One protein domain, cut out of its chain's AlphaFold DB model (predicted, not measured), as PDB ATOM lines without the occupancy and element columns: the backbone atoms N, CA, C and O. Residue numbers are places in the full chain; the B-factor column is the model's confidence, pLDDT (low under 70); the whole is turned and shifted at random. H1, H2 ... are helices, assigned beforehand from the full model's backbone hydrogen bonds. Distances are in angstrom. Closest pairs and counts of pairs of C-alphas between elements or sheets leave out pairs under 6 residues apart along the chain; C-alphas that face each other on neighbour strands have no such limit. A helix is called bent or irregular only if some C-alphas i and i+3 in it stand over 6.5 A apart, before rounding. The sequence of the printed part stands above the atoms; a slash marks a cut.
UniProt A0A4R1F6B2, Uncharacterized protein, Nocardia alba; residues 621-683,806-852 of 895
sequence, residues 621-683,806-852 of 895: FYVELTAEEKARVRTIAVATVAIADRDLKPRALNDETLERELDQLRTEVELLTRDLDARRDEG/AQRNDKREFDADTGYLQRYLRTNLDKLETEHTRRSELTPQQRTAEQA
ATOM      1  N   PHE A 621     165.622  50.146 174.107       72.44
ATOM      2  CA  PHE A 621     165.824  49.200 173.002       72.44
ATOM      3  C   PHE A 621     167.268  49.219 172.491       72.44
ATOM      4  O   PHE A 621     167.956  50.230 172.602       72.44
ATOM      5  N   TYR A 622     167.722  48.144 171.829       71.19
ATOM      6  CA  TYR A 622     169.084  48.067 171.280       71.19
ATOM      7  C   TYR A 622     169.487  49.283 170.434       71.19
ATOM      8  O   TYR A 622     170.629  49.726 170.508       71.19
ATOM      9  N   VAL A 623     168.565  49.856 169.653       75.94
ATOM     10  CA  VAL A 623     168.836  51.041 168.818       75.94
ATOM     11  C   VAL A 623     169.115  52.313 169.629       75.94
ATOM     12  O   VAL A 623     169.891  53.146 169.162       75.94
ATOM     13  N   GLU A 624     168.568  52.416 170.843       76.88
ATOM     14  CA  GLU A 624     168.696  53.557 171.767       76.88
ATOM     15  C   GLU A 624     170.002  53.518 172.578       76.88
ATOM     16  O   GLU A 624     170.352  54.486 173.248       76.88
ATOM     17  N   LEU A 625     170.738  52.406 172.506       65.31
ATOM     18  CA  LEU A 625     171.997  52.215 173.215       65.31
ATOM     19  C   LEU A 625     173.158  52.975 172.558       65.31
ATOM     20  O   LEU A 625     173.258  53.079 171.328       65.31
ATOM     21  N   THR A 626     174.101  53.432 173.383       72.75
ATOM     22  CA  THR A 626     175.380  53.991 172.922       72.75
ATOM     23  C   THR A 626     176.211  52.934 172.182       72.75
ATOM     24  O   THR A 626     176.009  51.729 172.338       72.75
ATOM     25  N   ALA A 627     177.195  53.354 171.377       64.31
ATOM     26  CA  ALA A 627     178.049  52.425 170.626       64.31
ATOM     27  C   ALA A 627     178.800  51.431 171.538       64.31
ATOM     28  O   ALA A 627     178.951  50.251 171.199       64.31
ATOM     29  N   GLU A 628     179.221  51.891 172.720       52.47
ATOM     30  CA  GLU A 628     179.880  51.058 173.726       52.47
ATOM     31  C   GLU A 628     178.906  50.042 174.343       52.47
ATOM     32  O   GLU A 628     179.234  48.862 174.474       52.47
ATOM     33  N   GLU A 629     177.674  50.452 174.646       49.25
ATOM     34  CA  GLU A 629     176.617  49.561 175.139       49.25
ATOM     35  C   GLU A 629     176.193  48.532 174.084       49.25
ATOM     36  O   GLU A 629     176.104  47.347 174.400       49.25
ATOM     37  N   LYS A 630     176.040  48.931 172.815       62.34
ATOM     38  CA  LYS A 630     175.791  48.015 171.686       62.34
ATOM     39  C   LYS A 630     176.914  46.991 171.549       62.34
ATOM     40  O   LYS A 630     176.662  45.806 171.339       62.34
ATOM     41  N   ALA A 631     178.177  47.410 171.668       51.06
ATOM     42  CA  ALA A 631     179.317  46.490 171.664       51.06
ATOM     43  C   ALA A 631     179.248  45.493 172.833       51.06
ATOM     44  O   ALA A 631     179.406  44.292 172.617       51.06
ATOM     45  N   ARG A 632     178.923  45.959 174.045       49.59
ATOM     46  CA  ARG A 632     178.748  45.105 175.232       49.59
ATOM     47  C   ARG A 632     177.592  44.112 175.061       49.59
ATOM     48  O   ARG A 632     177.786  42.928 175.320       49.59
ATOM     49  N   VAL A 633     176.428  44.552 174.578       50.66
ATOM     50  CA  VAL A 633     175.252  43.692 174.343       50.66
ATOM     51  C   VAL A 633     175.544  42.627 173.291       50.66
ATOM     52  O   VAL A 633     175.235  41.460 173.516       50.66
ATOM     53  N   ARG A 634     176.222  42.977 172.191       57.53
ATOM     54  CA  ARG A 634     176.662  42.007 171.172       57.53
ATOM     55  C   ARG A 634     177.592  40.949 171.755       57.53
ATOM     56  O   ARG A 634     177.390  39.761 171.516       57.53
ATOM     57  N   THR A 635     178.567  41.364 172.557       44.78
ATOM     58  CA  THR A 635     179.504  40.448 173.222       44.78
ATOM     59  C   THR A 635     178.791  39.537 174.224       44.78
ATOM     60  O   THR A 635     179.069  38.340 174.272       44.78
ATOM     61  N   ILE A 636     177.817  40.063 174.972       44.41
ATOM     62  CA  ILE A 636     176.968  39.284 175.884       44.41
ATOM     63  C   ILE A 636     176.093  38.294 175.103       44.41
ATOM     64  O   ILE A 636     176.011  37.127 175.478       44.41
ATOM     65  N   ALA A 637     175.479  38.712 173.996       43.34
ATOM     66  CA  ALA A 637     174.625  37.870 173.160       43.34
ATOM     67  C   ALA A 637     175.409  36.731 172.493       43.34
ATOM     68  O   ALA A 637     174.977  35.582 172.533       43.34
ATOM     69  N   VAL A 638     176.608  37.013 171.969       40.16
ATOM     70  CA  VAL A 638     177.526  35.997 171.425       40.16
ATOM     71  C   VAL A 638     178.001  35.038 172.523       40.16
ATOM     72  O   VAL A 638     178.005  33.826 172.313       40.16
ATOM     73  N   ALA A 639     178.307  35.544 173.724       34.28
ATOM     74  CA  ALA A 639     178.625  34.706 174.880       34.28
ATOM     75  C   ALA A 639     177.429  33.849 175.339       34.28
ATOM     76  O   ALA A 639     177.626  32.733 175.803       34.28
ATOM     77  N   THR A 640     176.193  34.327 175.173       36.28
ATOM     78  CA  THR A 640     174.971  33.579 175.521       36.28
ATOM     79  C   THR A 640     174.694  32.461 174.508       36.28
ATOM     80  O   THR A 640     174.338  31.352 174.903       36.28
ATOM     81  N   VAL A 641     174.945  32.712 173.216       36.69
ATOM     82  CA  VAL A 641     174.814  31.729 172.122       36.69
ATOM     83  C   VAL A 641     175.878  30.625 172.209       36.69
ATOM     84  O   VAL A 641     175.578  29.470 171.920       36.69
ATOM     85  N   ALA A 642     177.094  30.943 172.664       36.16
ATOM     86  CA  ALA A 642     178.179  29.965 172.810       36.16
ATOM     87  C   ALA A 642     178.034  29.030 174.032       36.16
ATOM     88  O   ALA A 642     178.689  27.991 174.082       36.16
ATOM     89  N   ILE A 643     177.190  29.381 175.016       37.41
ATOM     90  CA  ILE A 643     177.071  28.664 176.302       37.41
ATOM     91  C   ILE A 643     175.912  27.649 176.338       37.41
ATOM     92  O   ILE A 643     175.931  26.765 177.186       37.41
ATOM     93  N   ALA A 644     174.921  27.745 175.448       34.97
ATOM     94  CA  ALA A 644     173.806  26.798 175.290       34.97
ATOM     95  C   ALA A 644     173.319  26.061 176.572       34.97
ATOM     96  O   ALA A 644     173.264  24.837 176.596       34.97
ATOM     97  N   ASP A 645     172.929  26.808 177.620       37.22
ATOM     98  CA  ASP A 645     171.716  26.532 178.432       37.22
ATOM     99  C   ASP A 645     171.225  27.764 179.238       37.22
ATOM    100  O   ASP A 645     170.646  27.653 180.324       37.22
ATOM    101  N   ARG A 646     171.444  28.978 178.708       38.41
ATOM    102  CA  ARG A 646     170.742  30.207 179.138       38.41
ATOM    103  C   ARG A 646     169.971  30.848 177.984       38.41
ATOM    104  O   ARG A 646     169.880  32.067 177.880       38.41
ATOM    105  N   ASP A 647     169.387  30.006 177.137       51.97
ATOM    106  CA  ASP A 647     168.237  30.426 176.344       51.97
ATOM    107  C   ASP A 647     167.163  30.976 177.297       51.97
ATOM    108  O   ASP A 647     166.981  30.430 178.393       51.97
ATOM    109  N   LEU A 648     166.425  32.021 176.894       53.25
ATOM    110  CA  LEU A 648     165.079  32.265 177.424       53.25
ATOM    111  C   LEU A 648     164.382  30.909 177.376       53.25
ATOM    112  O   LEU A 648     164.086  30.445 176.285       53.25
ATOM    113  N   LYS A 649     164.220  30.216 178.512       62.47
ATOM    114  CA  LYS A 649     163.569  28.903 178.550       62.47
ATOM    115  C   LYS A 649     162.087  29.201 178.337       62.47
ATOM    116  O   LYS A 649     161.418  29.503 179.325       62.47
ATOM    117  N   PRO A 650     161.530  29.134 177.108       60.03
ATOM    118  CA  PRO A 650     160.201  29.691 176.834       60.03
ATOM    119  C   PRO A 650     159.143  28.913 177.620       60.03
ATOM    120  O   PRO A 650     158.153  29.440 178.117       60.03
ATOM    121  N   ARG A 651     159.436  27.628 177.846       59.19
ATOM    122  CA  ARG A 651     158.675  26.722 178.701       59.19
ATOM    123  C   ARG A 651     158.650  27.136 180.174       59.19
ATOM    124  O   ARG A 651     157.726  26.736 180.860       59.19
ATOM    125  N   ALA A 652     159.607  27.905 180.687       61.56
ATOM    126  CA  ALA A 652     159.643  28.339 182.089       61.56
ATOM    127  C   ALA A 652     158.838  29.626 182.361       61.56
ATOM    128  O   ALA A 652     158.532  29.899 183.523       61.56
ATOM    129  N   LEU A 653     158.486  30.382 181.314       67.25
ATOM    130  CA  LEU A 653     157.713  31.625 181.402       67.25
ATOM    131  C   LEU A 653     156.222  31.334 181.629       67.25
ATOM    132  O   LEU A 653     155.697  30.348 181.100       67.25
ATOM    133  N   ASN A 654     155.531  32.176 182.401       76.06
ATOM    134  CA  ASN A 654     154.063  32.170 182.450       76.06
ATOM    135  C   ASN A 654     153.493  32.854 181.186       76.06
ATOM    136  O   ASN A 654     154.255  33.423 180.407       76.06
ATOM    137  N   ASP A 655     152.184  32.747 180.947       73.44
ATOM    138  CA  ASP A 655     151.576  33.213 179.689       73.44
ATOM    139  C   ASP A 655     151.672  34.742 179.529       73.44
ATOM    140  O   ASP A 655     152.051  35.228 178.469       73.44
ATOM    141  N   GLU A 656     151.461  35.497 180.609       75.06
ATOM    142  CA  GLU A 656     151.549  36.965 180.610       75.06
ATOM    143  C   GLU A 656     152.979  37.481 180.374       75.06
ATOM    144  O   GLU A 656     153.193  38.491 179.706       75.06
ATOM    145  N   THR A 657     153.995  36.809 180.920       72.31
ATOM    146  CA  THR A 657     155.399  37.131 180.648       72.31
ATOM    147  C   THR A 657     155.790  36.702 179.236       72.31
ATOM    148  O   THR A 657     156.520  37.429 178.578       72.31
ATOM    149  N   LEU A 658     155.287  35.567 178.739       77.38
ATOM    150  CA  LEU A 658     155.551  35.111 177.372       77.38
ATOM    151  C   LEU A 658     155.019  36.103 176.323       77.38
ATOM    152  O   LEU A 658     155.740  36.423 175.382       77.38
ATOM    153  N   GLU A 659     153.792  36.606 176.494       79.88
ATOM    154  CA  GLU A 659     153.202  37.611 175.596       79.88
ATOM    155  C   GLU A 659     153.961  38.945 175.634       79.88
ATOM    156  O   GLU A 659     154.234  39.524 174.583       79.88
ATOM    157  N   ARG A 660     154.373  39.410 176.823       78.81
ATOM    158  CA  ARG A 660     155.168  40.645 176.959       78.81
ATOM    159  C   ARG A 660     156.537  40.548 176.286       78.81
ATOM    160  O   ARG A 660     156.931  41.469 175.576       78.81
ATOM    161  N   GLU A 661     157.245  39.439 176.482       77.81
ATOM    162  CA  GLU A 661     158.558  39.202 175.862       77.81
ATOM    163  C   GLU A 661     158.451  39.107 174.330       77.81
ATOM    164  O   GLU A 661     159.310  39.613 173.607       77.81
ATOM    165  N   LEU A 662     157.365  38.515 173.818       84.56
ATOM    166  CA  LEU A 662     157.067  38.480 172.385       84.56
ATOM    167  C   LEU A 662     156.866  39.873 171.791       84.56
ATOM    168  O   LEU A 662     157.458  40.188 170.757       84.56
ATOM    169  N   ASP A 663     156.044  40.706 172.430       83.88
ATOM    170  CA  ASP A 663     155.781  42.071 171.968       83.88
ATOM    171  C   ASP A 663     157.060  42.925 171.967       83.88
ATOM    172  O   ASP A 663     157.362  43.652 171.012       83.88
ATOM    173  N   GLN A 664     157.880  42.765 173.009       79.62
ATOM    174  CA  GLN A 664     159.161  43.444 173.124       79.62
ATOM    175  C   GLN A 664     160.146  43.035 172.022       79.62
ATOM    176  O   GLN A 664     160.677  43.917 171.345       79.62
ATOM    177  N   LEU A 665     160.351  41.733 171.789       80.69
ATOM    178  CA  LEU A 665     161.275  41.256 170.753       80.69
ATOM    179  C   LEU A 665     160.818  41.624 169.338       80.69
ATOM    180  O   LEU A 665     161.658  41.958 168.501       80.69
ATOM    181  N   ARG A 666     159.508  41.611 169.056       89.31
ATOM    182  CA  ARG A 666     158.970  42.060 167.759       89.31
ATOM    183  C   ARG A 666     159.278  43.528 167.501       89.31
ATOM    184  O   ARG A 666     159.789  43.863 166.434       89.31
ATOM    185  N   THR A 667     159.024  44.372 168.500       83.50
ATOM    186  CA  THR A 667     159.317  45.808 168.418       83.50
ATOM    187  C   THR A 667     160.816  46.049 168.212       83.50
ATOM    188  O   THR A 667     161.215  46.858 167.379       83.50
ATOM    189  N   GLU A 668     161.669  45.313 168.927       82.44
ATOM    190  CA  GLU A 668     163.122  45.464 168.831       82.44
ATOM    191  C   GLU A 668     163.678  45.026 167.465       82.44
ATOM    192  O   GLU A 668     164.515  45.720 166.881       82.44
ATOM    193  N   VAL A 669     163.177  43.913 166.914       88.38
ATOM    194  CA  VAL A 669     163.509  43.452 165.555       88.38
ATOM    195  C   VAL A 669     163.101  44.487 164.509       88.38
ATOM    196  O   VAL A 669     163.873  44.756 163.586       88.38
ATOM    197  N   GLU A 670     161.913  45.076 164.640       91.12
ATOM    198  CA  GLU A 670     161.429  46.109 163.726       91.12
ATOM    199  C   GLU A 670     162.303  47.370 163.771       91.12
ATOM    200  O   GLU A 670     162.760  47.841 162.726       91.12
ATOM    201  N   LEU A 671     162.585  47.888 164.971       87.06
ATOM    202  CA  LEU A 671     163.399  49.090 165.153       87.06
ATOM    203  C   LEU A 671     164.818  48.913 164.602       87.06
ATOM    204  O   LEU A 671     165.294  49.771 163.858       87.06
ATOM    205  N   LEU A 672     165.480  47.793 164.911       88.31
ATOM    206  CA  LEU A 672     166.839  47.540 164.427       88.31
ATOM    207  C   LEU A 672     166.883  47.313 162.911       88.31
ATOM    208  O   LEU A 672     167.843  47.714 162.260       88.31
ATOM    209  N   THR A 673     165.842  46.709 162.331       91.06
ATOM    210  CA  THR A 673     165.745  46.549 160.873       91.06
ATOM    211  C   THR A 673     165.651  47.915 160.188       91.06
ATOM    212  O   THR A 673     166.428  48.187 159.277       91.06
ATOM    213  N   ARG A 674     164.782  48.810 160.681       90.25
ATOM    214  CA  ARG A 674     164.653  50.179 160.145       90.25
ATOM    215  C   ARG A 674     165.952  50.980 160.270       90.25
ATOM    216  O   ARG A 674     166.325  51.690 159.342       90.25
ATOM    217  N   ASP A 675     166.642  50.864 161.402       89.19
ATOM    218  CA  ASP A 675     167.917  51.546 161.645       89.19
ATOM    219  C   ASP A 675     169.054  51.018 160.747       89.19
ATOM    220  O   ASP A 675     169.894  51.791 160.285       89.19
ATOM    221  N   LEU A 676     169.080  49.716 160.446       89.56
ATOM    222  CA  LEU A 676     170.007  49.152 159.461       89.56
ATOM    223  C   LEU A 676     169.679  49.631 158.042       89.56
ATOM    224  O   LEU A 676     170.587  50.038 157.319       89.56
ATOM    225  N   ASP A 677     168.403  49.659 157.659       89.12
ATOM    226  CA  ASP A 677     167.985  50.160 156.345       89.12
ATOM    227  C   ASP A 677     168.358  51.641 156.153       89.12
ATOM    228  O   ASP A 677     168.860  52.015 155.095       89.12
ATOM    229  N   ALA A 678     168.213  52.473 157.191       86.25
ATOM    230  CA  ALA A 678     168.595  53.887 157.152       86.25
ATOM    231  C   ALA A 678     170.114  54.117 157.017       86.25
ATOM    232  O   ALA A 678     170.539  55.145 156.491       86.25
ATOM    233  N   ARG A 679     170.944  53.177 157.490       86.44
ATOM    234  CA  ARG A 679     172.419  53.244 157.436       86.44
ATOM    235  C   ARG A 679     173.015  52.573 156.196       86.44
ATOM    236  O   ARG A 679     174.236  52.547 156.051       86.44
ATOM    237  N   ARG A 680     172.178  52.015 155.319       83.12
ATOM    238  CA  ARG A 680     172.599  51.191 154.180       83.12
ATOM    239  C   ARG A 680     173.415  51.960 153.141       83.12
ATOM    240  O   ARG A 680     174.374  51.404 152.609       83.12
ATOM    241  N   ASP A 681     173.039  53.205 152.875       77.94
ATOM    242  CA  ASP A 681     173.714  54.042 151.879       77.94
ATOM    243  C   ASP A 681     174.829  54.890 152.511       77.94
ATOM    244  O   ASP A 681     175.906  55.033 151.932       77.94
ATOM    245  N   GLU A 682     174.605  55.416 153.722       83.25
ATOM    246  CA  GLU A 682     175.600  56.205 154.448       83.25
ATOM    247  C   GLU A 682     175.476  56.072 155.978       83.25
ATOM    248  O   GLU A 682     174.452  56.395 156.592       83.25
ATOM    249  N   GLY A 683     176.560  55.626 156.615       87.50
ATOM    250  CA  GLY A 683     176.621  55.442 158.062       87.50
ATOM    251  C   GLY A 683     176.871  56.739 158.852       87.50
ATOM    252  O   GLY A 683     177.214  57.785 158.287       87.50
ATOM    253  N   ALA A 806     186.324  56.227 158.563       89.69
ATOM    254  CA  ALA A 806     184.914  56.319 158.929       89.69
ATOM    255  C   ALA A 806     184.071  55.249 158.214       89.69
ATOM    256  O   ALA A 806     183.336  54.511 158.868       89.69
ATOM    257  N   GLN A 807     184.285  55.059 156.909       91.00
ATOM    258  CA  GLN A 807     183.623  54.013 156.120       91.00
ATOM    259  C   GLN A 807     183.933  52.596 156.631       91.00
ATOM    260  O   GLN A 807     183.049  51.741 156.686       91.00
ATOM    261  N   ARG A 808     185.185  52.324 157.040       87.81
ATOM    262  CA  ARG A 808     185.555  51.036 157.656       87.81
ATOM    263  C   ARG A 808     184.846  50.811 158.992       87.81
ATOM    264  O   ARG A 808     184.422  49.688 159.264       87.81
ATOM    265  N   ASN A 809     184.724  51.855 159.812       81.75
ATOM    266  CA  ASN A 809     184.036  51.784 161.098       81.75
ATOM    267  C   ASN A 809     182.533  51.530 160.909       81.75
ATOM    268  O   ASN A 809     182.009  50.592 161.510       81.75
ATOM    269  N   ASP A 810     181.881  52.279 160.014       86.25
ATOM    270  CA  ASP A 810     180.466  52.090 159.672       86.25
ATOM    271  C   ASP A 810     180.199  50.666 159.168       86.25
ATOM    272  O   ASP A 810     179.288  49.998 159.655       86.25
ATOM    273  N   LYS A 811     181.041  50.152 158.258       86.06
ATOM    274  CA  LYS A 811     180.920  48.777 157.752       86.06
ATOM    275  C   LYS A 811     181.010  47.741 158.873       86.06
ATOM    276  O   LYS A 811     180.197  46.822 158.936       86.06
ATOM    277  N   ARG A 812     181.988  47.886 159.771       83.12
ATOM    278  CA  ARG A 812     182.181  46.966 160.898       83.12
ATOM    279  C   ARG A 812     180.980  46.973 161.846       83.12
ATOM    280  O   ARG A 812     180.570  45.910 162.307       83.12
ATOM    281  N   GLU A 813     180.438  48.148 162.158       82.19
ATOM    282  CA  GLU A 813     179.258  48.272 163.019       82.19
ATOM    283  C   GLU A 813     178.008  47.689 162.358       82.19
ATOM    284  O   GLU A 813     177.284  46.936 163.009       82.19
ATOM    285  N   PHE A 814     177.809  47.961 161.066       86.62
ATOM    286  CA  PHE A 814     176.709  47.420 160.271       86.62
ATOM    287  C   PHE A 814     176.722  45.885 160.235       86.62
ATOM    288  O   PHE A 814     175.708  45.243 160.524       86.62
ATOM    289  N   ASP A 815     177.878  45.278 159.949       83.44
ATOM    290  CA  ASP A 815     178.039  43.820 159.903       83.44
ATOM    291  C   ASP A 815     177.780  43.182 161.286       83.44
ATOM    292  O   ASP A 815     177.169  42.113 161.403       83.44
ATOM    293  N   ALA A 816     178.206  43.851 162.361       75.75
ATOM    294  CA  ALA A 816     178.023  43.380 163.731       75.75
ATOM    295  C   ALA A 816     176.563  43.485 164.216       75.75
ATOM    296  O   ALA A 816     176.059  42.541 164.830       75.75
ATOM    297  N   ASP A 817     175.873  44.586 163.912       83.75
ATOM    298  CA  ASP A 817     174.450  44.787 164.227       83.75
ATOM    299  C   ASP A 817     173.559  43.833 163.420       83.75
ATOM    300  O   ASP A 817     172.648  43.209 163.970       83.75
ATOM    301  N   THR A 818     173.891  43.615 162.144       85.00
ATOM    302  CA  THR A 818     173.261  42.583 161.308       85.00
ATOM    303  C   THR A 818     173.434  41.199 161.936       85.00
ATOM    304  O   THR A 818     172.489  40.412 162.014       85.00
ATOM    305  N   GLY A 819     174.630  40.901 162.449       77.50
ATOM    306  CA  GLY A 819     174.907  39.662 163.171       77.50
ATOM    307  C   GLY A 819     174.052  39.472 164.428       77.50
ATOM    308  O   GLY A 819     173.585  38.359 164.671       77.50
ATOM    309  N   TYR A 820     173.828  40.533 165.207       77.06
ATOM    310  CA  TYR A 820     172.970  40.516 166.398       77.06
ATOM    311  C   TYR A 820     171.495  40.292 166.046       77.06
ATOM    312  O   TYR A 820     170.855  39.402 166.612       77.06
ATOM    313  N   LEU A 821     170.987  41.023 165.048       84.19
ATOM    314  CA  LEU A 821     169.622  40.871 164.547       84.19
ATOM    315  C   LEU A 821     169.336  39.422 164.123       84.19
ATOM    316  O   LEU A 821     168.334  38.839 164.539       84.19
ATOM    317  N   GLN A 822     170.225  38.829 163.317       80.56
ATOM    318  CA  GLN A 822     170.005  37.490 162.762       80.56
ATOM    319  C   GLN A 822     170.236  36.374 163.788       80.56
ATOM    320  O   GLN A 822     169.411  35.470 163.911       80.56
ATOM    321  N   ARG A 823     171.353  36.410 164.528       74.06
ATOM    322  CA  ARG A 823     171.767  35.279 165.383       74.06
ATOM    323  C   ARG A 823     171.148  35.285 166.775       74.06
ATOM    324  O   ARG A 823     171.154  34.246 167.424       74.06
ATOM    325  N   TYR A 824     170.661  36.430 167.249       73.88
ATOM    326  CA  TYR A 824     170.126  36.556 168.602       73.88
ATOM    327  C   TYR A 824     168.642  36.916 168.594       73.88
ATOM    328  O   TYR A 824     167.823  36.091 168.995       73.88
ATOM    329  N   LEU A 825     168.278  38.101 168.090       80.62
ATOM    330  CA  LEU A 825     166.898  38.589 168.184       80.62
ATOM    331  C   LEU A 825     165.913  37.699 167.419       80.62
ATOM    332  O   LEU A 825     164.960  37.204 168.014       80.62
ATOM    333  N   ARG A 826     166.172  37.416 166.133       84.62
ATOM    334  CA  ARG A 826     165.299  36.540 165.329       84.62
ATOM    335  C   ARG A 826     165.250  35.108 165.859       84.62
ATOM    336  O   ARG A 826     164.181  34.524 165.948       84.62
ATOM    337  N   THR A 827     166.390  34.571 166.293       80.81
ATOM    338  CA  THR A 827     166.448  33.209 166.850       80.81
ATOM    339  C   THR A 827     165.641  33.082 168.150       80.81
ATOM    340  O   THR A 827     164.982  32.068 168.368       80.81
ATOM    341  N   ASN A 828     165.667  34.094 169.024       76.75
ATOM    342  CA  ASN A 828     164.860  34.097 170.249       76.75
ATOM    343  C   ASN A 828     163.379  34.363 169.967       76.75
ATOM    344  O   ASN A 828     162.531  33.732 170.599       76.75
ATOM    345  N   LEU A 829     163.073  35.238 169.004       85.38
ATOM    346  CA  LEU A 829     161.708  35.481 168.549       85.38
ATOM    347  C   LEU A 829     161.061  34.180 168.053       85.38
ATOM    348  O   LEU A 829     160.022  33.795 168.584       85.38
ATOM    349  N   ASP A 830     161.728  33.433 167.167       84.31
ATOM    350  CA  ASP A 830     161.239  32.144 166.653       84.31
ATOM    351  C   ASP A 830     160.944  31.140 167.785       84.31
ATOM    352  O   ASP A 830     159.934  30.426 167.767       84.31
ATOM    353  N   LYS A 831     161.805  31.086 168.815       80.94
ATOM    354  CA  LYS A 831     161.617  30.205 169.983       80.94
ATOM    355  C   LYS A 831     160.371  30.577 170.787       80.94
ATOM    356  O   LYS A 831     159.633  29.679 171.205       80.94
ATOM    357  N   LEU A 832     160.145  31.870 171.033       82.06
ATOM    358  CA  LEU A 832     158.967  32.327 171.768       82.06
ATOM    359  C   LEU A 832     157.688  32.154 170.946       82.06
ATOM    360  O   LEU A 832     156.685  31.710 171.496       82.06
ATOM    361  N   GLU A 833     157.724  32.426 169.640       85.44
ATOM    362  CA  GLU A 833     156.575  32.246 168.745       85.44
ATOM    363  C   GLU A 833     156.170  30.772 168.643       85.44
ATOM    364  O   GLU A 833     154.982  30.443 168.704       85.44
ATOM    365  N   THR A 834     157.153  29.868 168.597       85.62
ATOM    366  CA  THR A 834     156.917  28.418 168.622       85.62
ATOM    367  C   THR A 834     156.244  27.978 169.926       85.62
ATOM    368  O   THR A 834     155.278  27.214 169.900       85.62
ATOM    369  N   GLU A 835     156.713  28.454 171.086       81.94
ATOM    370  CA  GLU A 835     156.100  28.093 172.374       81.94
ATOM    371  C   GLU A 835     154.720  28.734 172.556       81.94
ATOM    372  O   GLU A 835     153.816  28.083 173.076       81.94
ATOM    373  N   HIS A 836     154.530  29.973 172.110       85.19
ATOM    374  CA  HIS A 836     153.236  30.644 172.149       85.19
ATOM    375  C   HIS A 836     152.202  29.919 171.280       85.19
ATOM    376  O   HIS A 836     151.093  29.658 171.743       85.19
ATOM    377  N   THR A 837     152.589  29.489 170.074       84.88
ATOM    378  CA  THR A 837     151.741  28.666 169.192       84.88
ATOM    379  C   THR A 837     151.415  27.315 169.833       84.88
ATOM    380  O   THR A 837     150.259  26.912 169.895       84.88
ATOM    381  N   ARG A 838     152.404  26.642 170.436       84.19
ATOM    382  CA  ARG A 838     152.163  25.392 171.176       84.19
ATOM    383  C   ARG A 838     151.148  25.577 172.311       84.19
ATOM    384  O   ARG A 838     150.359  24.678 172.587       84.19
ATOM    385  N   ARG A 839     151.194  26.708 173.022       78.81
ATOM    386  CA  ARG A 839     150.297  26.983 174.158       78.81
ATOM    387  C   ARG A 839     148.896  27.393 173.731       78.81
ATOM    388  O   ARG A 839     147.945  27.047 174.436       78.81
ATOM    389  N   SER A 840     148.749  28.087 172.605       78.25
ATOM    390  CA  SER A 840     147.431  28.433 172.068       78.25
ATOM    391  C   SER A 840     146.644  27.189 171.635       78.25
ATOM    392  O   SER A 840     145.422  27.179 171.769       78.25
ATOM    393  N   GLU A 841     147.334  26.111 171.251       81.62
ATOM    394  CA  GLU A 841     146.754  24.799 170.922       81.62
ATOM    395  C   GLU A 841     146.332  23.957 172.151       81.62
ATOM    396  O   GLU A 841     145.591  22.983 172.008       81.62
ATOM    397  N   LEU A 842     146.760  24.307 173.376       80.19
ATOM    398  CA  LEU A 842     146.422  23.556 174.598       80.19
ATOM    399  C   LEU A 842     145.048  23.943 175.165       80.19
ATOM    400  O   LEU A 842     144.741  25.127 175.348       80.19
ATOM    401  N   THR A 843     144.264  22.937 175.570       78.00
ATOM    402  CA  THR A 843     142.981  23.137 176.270       78.00
ATOM    403  C   THR A 843     143.176  23.703 177.691       78.00
ATOM    404  O   THR A 843     144.224  23.481 178.309       78.00
ATOM    405  N   PRO A 844     142.172  24.387 178.281       71.00
ATOM    406  CA  PRO A 844     142.284  24.963 179.630       71.00
ATOM    407  C   PRO A 844     142.654  23.944 180.723       71.00
ATOM    408  O   PRO A 844     143.445  24.239 181.622       71.00
ATOM    409  N   GLN A 845     142.142  22.711 180.625       70.25
ATOM    410  CA  GLN A 845     142.468  21.629 181.563       70.25
ATOM    411  C   GLN A 845     143.928  21.167 181.431       70.25
ATOM    412  O   GLN A 845     144.599  20.955 182.442       70.25
ATOM    413  N   GLN A 846     144.457  21.082 180.205       74.56
ATOM    414  CA  GLN A 846     145.856  20.718 179.959       74.56
ATOM    415  C   GLN A 846     146.831  21.796 180.456       74.56
ATOM    416  O   GLN A 846     147.848  21.456 181.062       74.56
ATOM    417  N   ARG A 847     146.502  23.086 180.289       68.25
ATOM    418  CA  ARG A 847     147.320  24.197 180.820       68.25
ATOM    419  C   ARG A 847     147.409  24.161 182.345       68.25
ATOM    420  O   ARG A 847     148.494  24.304 182.906       68.25
ATOM    421  N   THR A 848     146.283  23.905 183.009       65.94
ATOM    422  CA  THR A 848     146.208  23.845 184.478       65.94
ATOM    423  C   THR A 848     147.001  22.653 185.030       65.94
ATOM    424  O   THR A 848     147.753  22.793 185.995       65.94
ATOM    425  N   ALA A 849     146.911  21.489 184.376       68.25
ATOM    426  CA  ALA A 849     147.684  20.300 184.742       68.25
ATOM    427  C   ALA A 849     149.201  20.498 184.553       68.25
ATOM    428  O   ALA A 849     149.994  20.065 185.392       68.25
ATOM    429  N   GLU A 850     149.622  21.184 183.486       68.31
ATOM    430  CA  GLU A 850     151.037  21.473 183.229       68.31
ATOM    431  C   GLU A 850     151.606  22.485 184.243       68.31
ATOM    432  O   GLU A 850     152.716  22.295 184.746       68.31
ATOM    433  N   GLN A 851     150.835  23.509 184.626       64.56
ATOM    434  CA  GLN A 851     151.217  24.451 185.687       64.56
ATOM    435  C   GLN A 851     151.342  23.765 187.058       64.56
ATOM    436  O   GLN A 851     152.332  23.983 187.765       64.56
ATOM    437  N   ALA A 852     150.400  22.882 187.409       61.41
ATOM    438  CA  ALA A 852     150.444  22.116 188.654       61.41
ATOM    439  C   ALA A 852     151.665  21.180 188.716       61.41
ATOM    440  O   ALA A 852     152.385  21.157 189.717       61.41
TER     441      ALA A 852
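What this domain is: This is residues 621 to 683 and 806 to 852 of the 895 residues of an uncharacterized protein of Nocardia alba (UniProt A0A4R1F6B2). A long helix, H3, runs nearly straight past a bend, its arms H3a and H3b at 22 degrees, and H2 packs along its inner stretch in the opposite direction. H1 packs on H3a at a slant, and residues 841 to 846 stick out at the far end, where H4 touches no helix. The printed part has 110 residues with four named helices, H1, H2, H3, H4 in chain order, and no named strand: all helix. It is loose, radius of gyration of the C-alphas 16.9 A, a rod spanning 59 by 27 by 18 A.

How they stand to each other: H1, residues 627 to 643, touches H3a, residues 806 to 823, with residues 634 to 637 alone, at a steep tilt of 38 degrees, the same way; the closest C-alphas, Arg 634 and Tyr 820, are 6.2 A apart. H2, residues 655 to 678, is apart from H1. H2 touches H3a at a shallow tilt of 27 degrees, opposite ways, closest C-alphas Val 669 and Leu 821, 6.7 A. H2 touches H3b, residues 826 to 840, opposite ways at 32 degrees, a shallow tilt only just short of steep, closest C-alphas Leu 665 and Leu 829, 6.2 A. Helix packing is only just mostly aligned, 2 of 3 touching pairs at a shallow tilt. H4, residues 844 to 852, is close to H3b but not clearly touching, closest C-alphas Arg 839 and Arg 847, 7.8 A. In H1, H2, H3a, H3b and H4 every O i to N i+4 pair is within hydrogen-bond range.

Where its parts are: H1, 24.4 A long, begins at C-alpha 627 (178.049, 52.425, 170.626). H2 measures 35.0 A. H3, residues 806 to 840, was assigned as one helix by its hydrogen bonds but is bent, C-alphas 823 and 826 being 6.6 A apart; H3a measures 25.6 A and H3b 20.7 A. H4, 12.5 A, ends at C-alpha 852 (150.444, 22.116, 188.654).

The domain as a whole: The C-alphas farthest apart, Ala 806 and Gln 845, are 59.3 A apart. Residues 684 to 805 are not printed; C-alphas 683 and 806 are 8.4 A apart across this cut. The link from H1 to H2 is long, that from H3 to H4 tight. Mean pLDDT of the printed part is 72.7, with 34 residues under 70: 625, 627 to 653 and 847 to 852.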